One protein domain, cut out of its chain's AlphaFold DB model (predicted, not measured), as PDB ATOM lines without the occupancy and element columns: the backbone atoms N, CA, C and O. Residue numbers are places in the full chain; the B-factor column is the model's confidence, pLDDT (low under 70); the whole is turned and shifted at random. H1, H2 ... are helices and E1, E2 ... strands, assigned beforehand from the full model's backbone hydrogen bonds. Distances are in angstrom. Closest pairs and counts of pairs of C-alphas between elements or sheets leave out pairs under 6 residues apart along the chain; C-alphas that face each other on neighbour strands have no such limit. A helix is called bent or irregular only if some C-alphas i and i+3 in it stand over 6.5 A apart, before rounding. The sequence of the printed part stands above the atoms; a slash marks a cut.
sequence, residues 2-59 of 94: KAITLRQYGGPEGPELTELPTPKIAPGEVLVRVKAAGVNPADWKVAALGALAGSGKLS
ATOM      1  N   LYS A   2     -55.501 -28.148 -25.032       95.75
ATOM      2  CA  LYS A   2     -55.951 -28.940 -23.882       95.75
ATOM      3  C   LYS A   2     -55.127 -30.225 -23.780       95.75
ATOM      4  O   LYS A   2     -54.864 -30.842 -24.813       95.75
ATOM      5  N   ALA A   3     -54.748 -30.616 -22.572       96.44
ATOM      6  CA  ALA A   3     -53.995 -31.835 -22.294       96.44
ATOM      7  C   ALA A   3     -54.460 -32.457 -20.973       96.44
ATOM      8  O   ALA A   3     -54.916 -31.746 -20.085       96.44
ATOM      9  N   ILE A   4     -54.335 -33.778 -20.842       94.50
ATOM     10  CA  ILE A   4     -54.435 -34.444 -19.541       94.50
ATOM     11  C   ILE A   4     -53.027 -34.512 -18.952       94.50
ATOM     12  O   ILE A   4     -52.116 -35.025 -19.599       94.50
ATOM     13  N   THR A   5     -52.839 -33.983 -17.747       93.94
ATOM     14  CA  THR A   5     -51.555 -33.961 -17.034       93.94
ATOM     15  C   THR A   5     -51.665 -34.659 -15.688       93.94
ATOM     16  O   THR A   5     -52.699 -34.564 -15.031       93.94
ATOM     17  N   LEU A   6     -50.583 -35.297 -15.250       90.38
ATOM     18  CA  LEU A   6     -50.430 -35.813 -13.891       90.38
ATOM     19  C   LEU A   6     -49.590 -34.815 -13.091       90.38
ATOM     20  O   LEU A   6     -48.412 -34.635 -13.389       90.38
ATOM     21  N   ARG A   7     -50.179 -34.151 -12.088       83.38
ATOM     22  CA  ARG A   7     -49.413 -33.267 -11.182       83.38
ATOM     23  C   ARG A   7     -48.656 -34.031 -10.105       83.38
ATOM     24  O   ARG A   7     -47.605 -33.588  -9.657       83.38
ATOM     25  N   GLN A   8     -49.198 -35.173  -9.708       83.25
ATOM     26  CA  GLN A   8     -48.597 -36.084  -8.753       83.25
ATOM     27  C   GLN A   8     -48.867 -37.518  -9.191       83.25
ATOM     28  O   GLN A   8     -49.915 -37.829  -9.760       83.25
ATOM     29  N   TYR A   9     -47.903 -38.383  -8.913       87.25
ATOM     30  CA  TYR A   9     -48.072 -39.819  -9.036       87.25
ATOM     31  C   TYR A   9     -48.935 -40.340  -7.883       87.25
ATOM     32  O   TYR A   9     -48.856 -39.824  -6.768       87.25
ATOM     33  N   GLY A  10     -49.760 -41.354  -8.139       82.50
ATOM     34  CA  GLY A  10     -50.703 -41.845  -7.140       82.50
ATOM     35  C   GLY A  10     -51.807 -42.714  -7.723       82.50
ATOM     36  O   GLY A  10     -51.579 -43.467  -8.673       82.50
ATOM     37  N   GLY A  11     -52.986 -42.628  -7.108       79.38
ATOM     38  CA  GLY A  11     -54.172 -43.380  -7.483       79.38
ATOM     39  C   GLY A  11     -54.921 -42.786  -8.685       79.38
ATOM     40  O   GLY A  11     -54.417 -41.897  -9.381       79.38
ATOM     41  N   PRO A  12     -56.133 -43.296  -8.969       82.62
ATOM     42  CA  PRO A  12     -56.926 -42.910 -10.141       82.62
ATOM     43  C   PRO A  12     -57.321 -41.423 -10.186       82.62
ATOM     44  O   PRO A  12     -57.748 -40.939 -11.230       82.62
ATOM     45  N   GLU A  13     -57.178 -40.698  -9.081       85.75
ATOM     46  CA  GLU A  13     -57.470 -39.271  -8.927       85.75
ATOM     47  C   GLU A  13     -56.426 -38.320  -9.545       85.75
ATOM     48  O   GLU A  13     -56.673 -37.120  -9.625       85.75
ATOM     49  N   GLY A  14     -55.261 -38.824  -9.964       83.75
ATOM     50  CA  GLY A  14     -54.146 -37.999 -10.450       83.75
ATOM     51  C   GLY A  14     -54.357 -37.217 -11.765       83.75
ATOM     52  O   GLY A  14     -53.828 -36.105 -11.864       83.75
ATOM     53  N   PRO A  15     -55.037 -37.754 -12.802       92.00
ATOM     54  CA  PRO A  15     -55.158 -37.080 -14.098       92.00
ATOM     55  C   PRO A  15     -56.049 -35.834 -14.064       92.00
ATOM     56  O   PRO A  15     -57.186 -35.880 -13.602       92.00
ATOM     57  N   GLU A  16     -55.578 -34.741 -14.667       93.69
ATOM     58  CA  GLU A  16     -56.315 -33.477 -14.738       93.69
ATOM     59  C   GLU A  16     -56.267 -32.842 -16.129       93.69
ATOM     60  O   GLU A  16     -55.218 -32.805 -16.771       93.69
ATOM     61  N   LEU A  17     -57.396 -32.281 -16.573       95.69
ATOM     62  CA  LEU A  17     -57.471 -31.470 -17.785       95.69
ATOM     63  C   LEU A  17     -56.865 -30.080 -17.557       95.69
ATOM     64  O   LEU A  17     -57.404 -29.276 -16.803       95.69
ATOM     65  N   THR A  18     -55.796 -29.770 -18.280       97.25
ATOM     66  CA  THR A  18     -55.083 -28.491 -18.211       97.25
ATOM     67  C   THR A  18     -54.908 -27.862 -19.593       97.25
ATOM     68  O   THR A  18     -55.143 -28.493 -20.631       97.25
ATOM     69  N   GLU A  19     -54.501 -26.590 -19.617       97.31
ATOM     70  CA  GLU A  19     -54.084 -25.896 -20.834       97.31
ATOM     71  C   GLU A  19     -52.565 -25.720 -20.865       97.31
ATOM     72  O   GLU A  19     -51.964 -25.221 -19.918       97.31
ATOM     73  N   LEU A  20     -51.949 -26.105 -21.982       96.31
ATOM     74  CA  LEU A  20     -50.512 -25.975 -22.229       96.31
ATOM     75  C   LEU A  20     -50.250 -25.235 -23.547       96.31
ATOM     76  O   LEU A  20     -51.104 -25.258 -24.440       96.31
ATOM     77  N   PRO A  21     -49.078 -24.609 -23.740       97.25
ATOM     78  CA  PRO A  21     -48.680 -24.092 -25.045       97.25
ATOM     79  C   PRO A  21     -48.697 -25.191 -26.114       97.25
ATOM     80  O   PRO A  21     -48.455 -26.362 -25.825       97.25
ATOM     81  N   THR A  22     -48.976 -24.826 -27.363       96.94
ATOM     82  CA  THR A  22     -48.800 -25.765 -28.480       96.94
ATOM     83  C   THR A  22     -47.309 -26.119 -28.606       96.94
ATOM     84  O   THR A  22     -46.494 -25.190 -28.633       96.94
ATOM     85  N   PRO A  23     -46.932 -27.412 -28.684       95.31
ATOM     86  CA  PRO A  23     -45.536 -27.824 -28.802       95.31
ATOM     87  C   PRO A  23     -44.848 -27.223 -30.033       95.31
ATOM     88  O   PRO A  23     -45.459 -27.090 -31.096       95.31
ATOM     89  N   LYS A  24     -43.565 -26.885 -29.889       96.06
ATOM     90  CA  LYS A  24     -42.678 -26.560 -31.015       96.06
ATOM     91  C   LYS A  24     -42.086 -27.860 -31.561       96.06
ATOM     92  O   LYS A  24     -41.845 -28.769 -30.777       96.06
ATOM     93  N   ILE A  25     -41.845 -27.923 -32.868       97.25
ATOM     94  CA  ILE A  25     -41.249 -29.091 -33.533       97.25
ATOM     95  C   ILE A  25     -39.775 -28.841 -33.866       97.25
ATOM     96  O   ILE A  25     -39.412 -27.728 -34.257       97.25
ATOM     97  N   ALA A  26     -38.944 -29.869 -33.723       96.38
ATOM     98  CA  ALA A  26     -37.562 -29.908 -34.190       96.38
ATOM     99  C   ALA A  26     -37.461 -30.532 -35.602       96.38
ATOM    100  O   ALA A  26     -38.424 -31.132 -36.094       96.38
ATOM    101  N   PRO A  27     -36.311 -30.409 -36.296       97.75
ATOM    102  CA  PRO A  27     -36.085 -31.134 -37.543       97.75
ATOM    103  C   PRO A  27     -36.290 -32.646 -37.359       97.75
ATOM    104  O   PRO A  27     -35.723 -33.243 -36.450       97.75
ATOM    105  N   GLY A  28     -37.091 -33.258 -38.234       97.50
ATOM    106  CA  GLY A  28     -37.435 -34.685 -38.162       97.50
ATOM    107  C   GLY A  28     -38.705 -35.006 -37.366       97.50
ATOM    108  O   GLY A  28     -39.124 -36.160 -37.350       97.50
ATOM    109  N   GLU A  29     -39.357 -34.012 -36.760       97.81
ATOM    110  CA  GLU A  29     -40.603 -34.194 -36.012       97.81
ATOM    111  C   GLU A  29     -41.827 -33.680 -36.782       97.81
ATOM    112  O   GLU A  29     -41.737 -32.813 -37.655       97.81
ATOM    113  N   VAL A  30     -43.006 -34.187 -36.418       96.69
ATOM    114  CA  VAL A  30     -44.296 -33.733 -36.952       96.69
ATOM    115  C   VAL A  30     -45.257 -33.392 -35.817       96.69
ATOM    116  O   VAL A  30     -45.345 -34.106 -34.821       96.69
ATOM    117  N   LEU A  31     -46.024 -32.310 -35.980       96.88
ATOM    118  CA  LEU A  31     -47.077 -31.940 -35.034       96.88
ATOM    119  C   LEU A  31     -48.407 -32.575 -35.450       96.88
ATOM    120  O   LEU A  31     -48.990 -32.213 -36.473       96.88
ATOM    121  N   VAL A  32     -48.915 -33.489 -34.624       95.94
ATOM    122  CA  VAL A  32     -50.178 -34.195 -34.879       95.94
ATOM    123  C   VAL A  32     -51.316 -33.572 -34.076       95.94
ATOM    124  O   VAL A  32     -51.233 -33.393 -32.862       95.94
ATOM    125  N   ARG A  33     -52.436 -33.287 -34.748       95.75
ATOM    126  CA  ARG A  33     -53.679 -32.880 -34.082       95.75
ATOM    127  C   ARG A  33     -54.455 -34.114 -33.628       95.75
ATOM    128  O   ARG A  33     -55.198 -34.704 -34.409       95.75
ATOM    129  N   VAL A  34     -54.302 -34.472 -32.359       95.62
ATOM    130  CA  VAL A  34     -54.979 -35.624 -31.747       95.62
ATOM    131  C   VAL A  34     -56.499 -35.404 -31.707       95.62
ATOM    132  O   VAL A  34     -56.974 -34.382 -31.213       95.62
ATOM    133  N   LYS A  35     -57.269 -36.361 -32.242       96.38
ATOM    134  CA  LYS A  35     -58.746 -36.388 -32.173       96.38
ATOM    135  C   LYS A  35     -59.266 -37.246 -31.021       96.38
ATOM    136  O   LYS A  35     -60.287 -36.911 -30.434       96.38
ATOM    137  N   ALA A  36     -58.552 -38.323 -30.712       95.25
ATOM    138  CA  ALA A  36     -58.786 -39.217 -29.589       95.25
ATOM    139  C   ALA A  36     -57.443 -39.826 -29.165       95.25
ATOM    140  O   ALA A  36     -56.550 -39.974 -30.002       95.25
ATOM    141  N   ALA A  37     -57.313 -40.173 -27.887       94.75
ATOM    142  CA  ALA A  37     -56.163 -40.886 -27.344       94.75
ATOM    143  C   ALA A  37     -56.651 -42.181 -26.683       94.75
ATOM    144  O   ALA A  37     -57.689 -42.178 -26.021       94.75
ATOM    145  N   GLY A  38     -55.928 -43.281 -26.890       95.00
ATOM    146  CA  GLY A  38     -56.197 -44.530 -26.181       95.00
ATOM    147  C   GLY A  38     -55.766 -44.416 -24.721       95.00
ATOM    148  O   GLY A  38     -54.716 -43.844 -24.444       95.00
ATOM    149  N   VAL A  39     -56.568 -44.971 -23.813       93.50
ATOM    150  CA  VAL A  39     -56.210 -45.131 -22.399       93.50
ATOM    151  C   VAL A  39     -55.786 -46.580 -22.192       93.50
ATOM    152  O   VAL A  39     -56.537 -47.501 -22.512       93.50
ATOM    153  N   ASN A  40     -54.578 -46.782 -21.681       93.25
ATOM    154  CA  ASN A  40     -53.927 -48.076 -21.564       93.25
ATOM    155  C   ASN A  40     -53.649 -48.426 -20.095       93.25
ATOM    156  O   ASN A  40     -53.387 -47.547 -19.274       93.25
ATOM    157  N   PRO A  41     -53.578 -49.722 -19.737       91.62
ATOM    158  CA  PRO A  41     -53.154 -50.135 -18.400       91.62
ATOM    159  C   PRO A  41     -51.769 -49.615 -17.984       91.62
ATOM    160  O   PRO A  41     -51.482 -49.533 -16.796       91.62
ATOM    161  N   ALA A  42     -50.895 -49.290 -18.939       89.62
ATOM    162  CA  ALA A  42     -49.595 -48.698 -18.642       89.62
ATOM    163  C   ALA A  42     -49.723 -47.317 -17.971       89.62
ATOM    164  O   ALA A  42     -48.932 -47.017 -17.080       89.62
ATOM    165  N   ASP A  43     -50.742 -46.529 -18.324       89.56
ATOM    166  CA  ASP A  43     -50.899 -45.145 -17.864       89.56
ATOM    167  C   ASP A  43     -51.023 -45.078 -16.333       89.56
ATOM    168  O   ASP A  43     -50.296 -44.341 -15.666       89.56
ATOM    169  N   TRP A  44     -51.891 -45.915 -15.753       88.25
ATOM    170  CA  TRP A  44     -52.060 -45.968 -14.298       88.25
ATOM    171  C   TRP A  44     -50.903 -46.693 -13.603       88.25
ATOM    172  O   TRP A  44     -50.546 -46.331 -12.484       88.25
ATOM    173  N   LYS A  45     -50.289 -47.699 -14.245       89.56
ATOM    174  CA  LYS A  45     -49.147 -48.428 -13.666       89.56
ATOM    175  C   LYS A  45     -47.941 -47.519 -13.487       89.56
ATOM    176  O   LYS A  45     -47.307 -47.576 -12.438       89.56
ATOM    177  N   VAL A  46     -47.644 -46.670 -14.472       88.62
ATOM    178  CA  VAL A  46     -46.572 -45.670 -14.368       88.62
ATOM    179  C   VAL A  46     -46.855 -44.715 -13.211       88.62
ATOM    180  O   VAL A  46     -45.967 -44.476 -12.395       88.62
ATOM    181  N   ALA A  47     -48.096 -44.235 -13.076       89.31
ATOM    182  CA  ALA A  47     -48.471 -43.362 -11.969       89.31
ATOM    183  C   ALA A  47     -48.351 -44.056 -10.599       89.31
ATOM    184  O   ALA A  47     -47.777 -43.495  -9.670       89.31
ATOM    185  N   ALA A  48     -48.826 -45.294 -10.462       89.69
ATOM    186  CA  ALA A  48     -48.758 -46.034  -9.204       89.69
ATOM    187  C   ALA A  48     -47.310 -46.376  -8.807       89.69
ATOM    188  O   ALA A  48     -46.897 -46.145  -7.669       89.69
ATOM    189  N   LEU A  49     -46.512 -46.888  -9.752       90.19
ATOM    190  CA  LEU A  49     -45.104 -47.216  -9.517       90.19
ATOM    191  C   LEU A  49     -44.276 -45.962  -9.226       90.19
ATOM    192  O   LEU A  49     -43.434 -45.999  -8.332       90.19
ATOM    193  N   GLY A  50     -44.550 -44.843  -9.907       87.94
ATOM    194  CA  GLY A  50     -43.913 -43.555  -9.634       87.94
ATOM    195  C   GLY A  50     -44.141 -43.072  -8.199       87.94
ATOM    196  O   GLY A  50     -43.209 -42.586  -7.558       87.94
ATOM    197  N   ALA A  51     -45.342 -43.273  -7.647       89.81
ATOM    198  CA  ALA A  51     -45.654 -42.920  -6.260       89.81
ATOM    199  C   ALA A  51     -44.918 -43.817  -5.250       89.81
ATOM    200  O   ALA A  51     -44.382 -43.340  -4.244       89.81
ATOM    201  N   LEU A  52     -44.860 -45.125  -5.520       91.62
ATOM    202  CA  LEU A  52     -44.115 -46.071  -4.685       91.62
ATOM    203  C   LEU A  52     -42.609 -45.788  -4.729       91.62
ATOM    204  O   LEU A  52     -41.964 -45.793  -3.683       91.62
ATOM    205  N   ALA A  53     -42.062 -45.477  -5.905       89.00
ATOM    206  CA  ALA A  53     -40.661 -45.103  -6.066       89.00
ATOM    207  C   ALA A  53     -40.334 -43.803  -5.314       89.00
ATOM    208  O   ALA A  53     -39.416 -43.784  -4.498       89.00
ATOM    209  N   GLY A  54     -41.130 -42.743  -5.507       87.69
ATOM    210  CA  GLY A  54     -40.922 -41.453  -4.840       87.69
ATOM    211  C   GLY A  54     -41.048 -41.506  -3.313       87.69
ATOM    212  O   GLY A  54     -40.457 -40.686  -2.619       87.69
ATOM    213  N   SER A  55     -41.781 -42.488  -2.777       91.69
ATOM    214  CA  SER A  55     -41.906 -42.723  -1.332       91.69
ATOM    215  C   SER A  55     -40.920 -43.755  -0.773       91.69
ATOM    216  O   SER A  55     -40.989 -44.070   0.414       91.69
ATOM    217  N   GLY A  56     -40.022 -44.304  -1.602       91.69
ATOM    218  CA  GLY A  56     -39.066 -45.339  -1.196       91.69
ATOM    219  C   GLY A  56     -39.705 -46.694  -0.864       91.69
ATOM    220  O   GLY A  56     -39.080 -47.530  -0.220       91.69
ATOM    221  N   LYS A  57     -40.956 -46.919  -1.277       91.19
ATOM    222  CA  LYS A  57     -41.733 -48.141  -1.006       91.19
ATOM    223  C   LYS A  57     -41.701 -49.147  -2.156       91.19
ATOM    224  O   LYS A  57     -42.321 -50.203  -2.053       91.19
ATOM    225  N   LEU A  58     -41.024 -48.819  -3.254       91.38
ATOM    226  CA  LEU A  58     -40.832 -49.726  -4.377       91.38
ATOM    227  C   LEU A  58     -39.502 -50.467  -4.234       91.38
ATOM    228  O   LEU A  58     -38.441 -49.857  -4.321       91.38
ATOM    229  N   SER A  59     -39.566 -51.788  -4.086       88.62
ATOM    230  CA  SER A  59     -38.430 -52.681  -4.295       88.62
ATOM    231  C   SER A  59     -38.619 -53.425  -5.614       88.62
ATOM    232  O   SER A  59     -39.616 -54.114  -5.827       88.62
TER     233      SER A  59
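This is residues 2 to 59 of the 94 residues of an uncharacterized protein of Streptomyces tsukubensis (UniProt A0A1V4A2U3). A small hairpin of two strands, E1 and E2, has one helix, H1, near the end where its turn lies, and a long loop, residues 20 to 40, leaves the other end, swings far out and returns to H1. The loop, the hairpin and H1 frame an open space, and residues 24 to 30 stick out. The printed part has 58 residues, with two named strands and then one named helix along the chain. The sheet has the order E1 - E2 and is antiparallel; the class is mixed, helices and strands, with under half of the residues in named elements. The whole is loose, with a radius of gyration of the C-alphas of 14.6 A, and elongated, spanning 40 by 24 by 20 A.

E1, residues 2 to 6, and E2, residues 15 to 19, are antiparallel neighbours and form a hairpin, with 141 degrees between their directions. C-alphas 4 and 17 face each other at 4.6 A. N 5 and O 16 are within hydrogen-bond range at 2.8 A, as are N 18 and O 3 at 2.8 A. H1, residues 41 to 54, is apart from E1, but only just: their closest C-alphas are 8.0 A apart. In H1 every O i to N i+4 pair is within hydrogen-bond range.

E1 begins at C-alpha 2 (-55.951, -28.940, -23.882) and is 13.3 A long. E2 is 13.1 A long and ends at C-alpha 19 (-54.084, -25.896, -20.834). H1 is 20.2 A long, is not bent, and ends at C-alpha 54 (-40.922, -41.453, -4.840).

The two C-alphas farthest apart, those of Pro 27 and Lys 57, are 40.7 A apart. The link from E1 to E2 is short, with 8 residues; the link from E2 to H1 is long, with 21. Residues 24 to 30 and 33 to 42, of which 41 and 42 belong to H1, stand free. The printed part has no cut, its mean pLDDT is 92.1, and no printed residue is under 70.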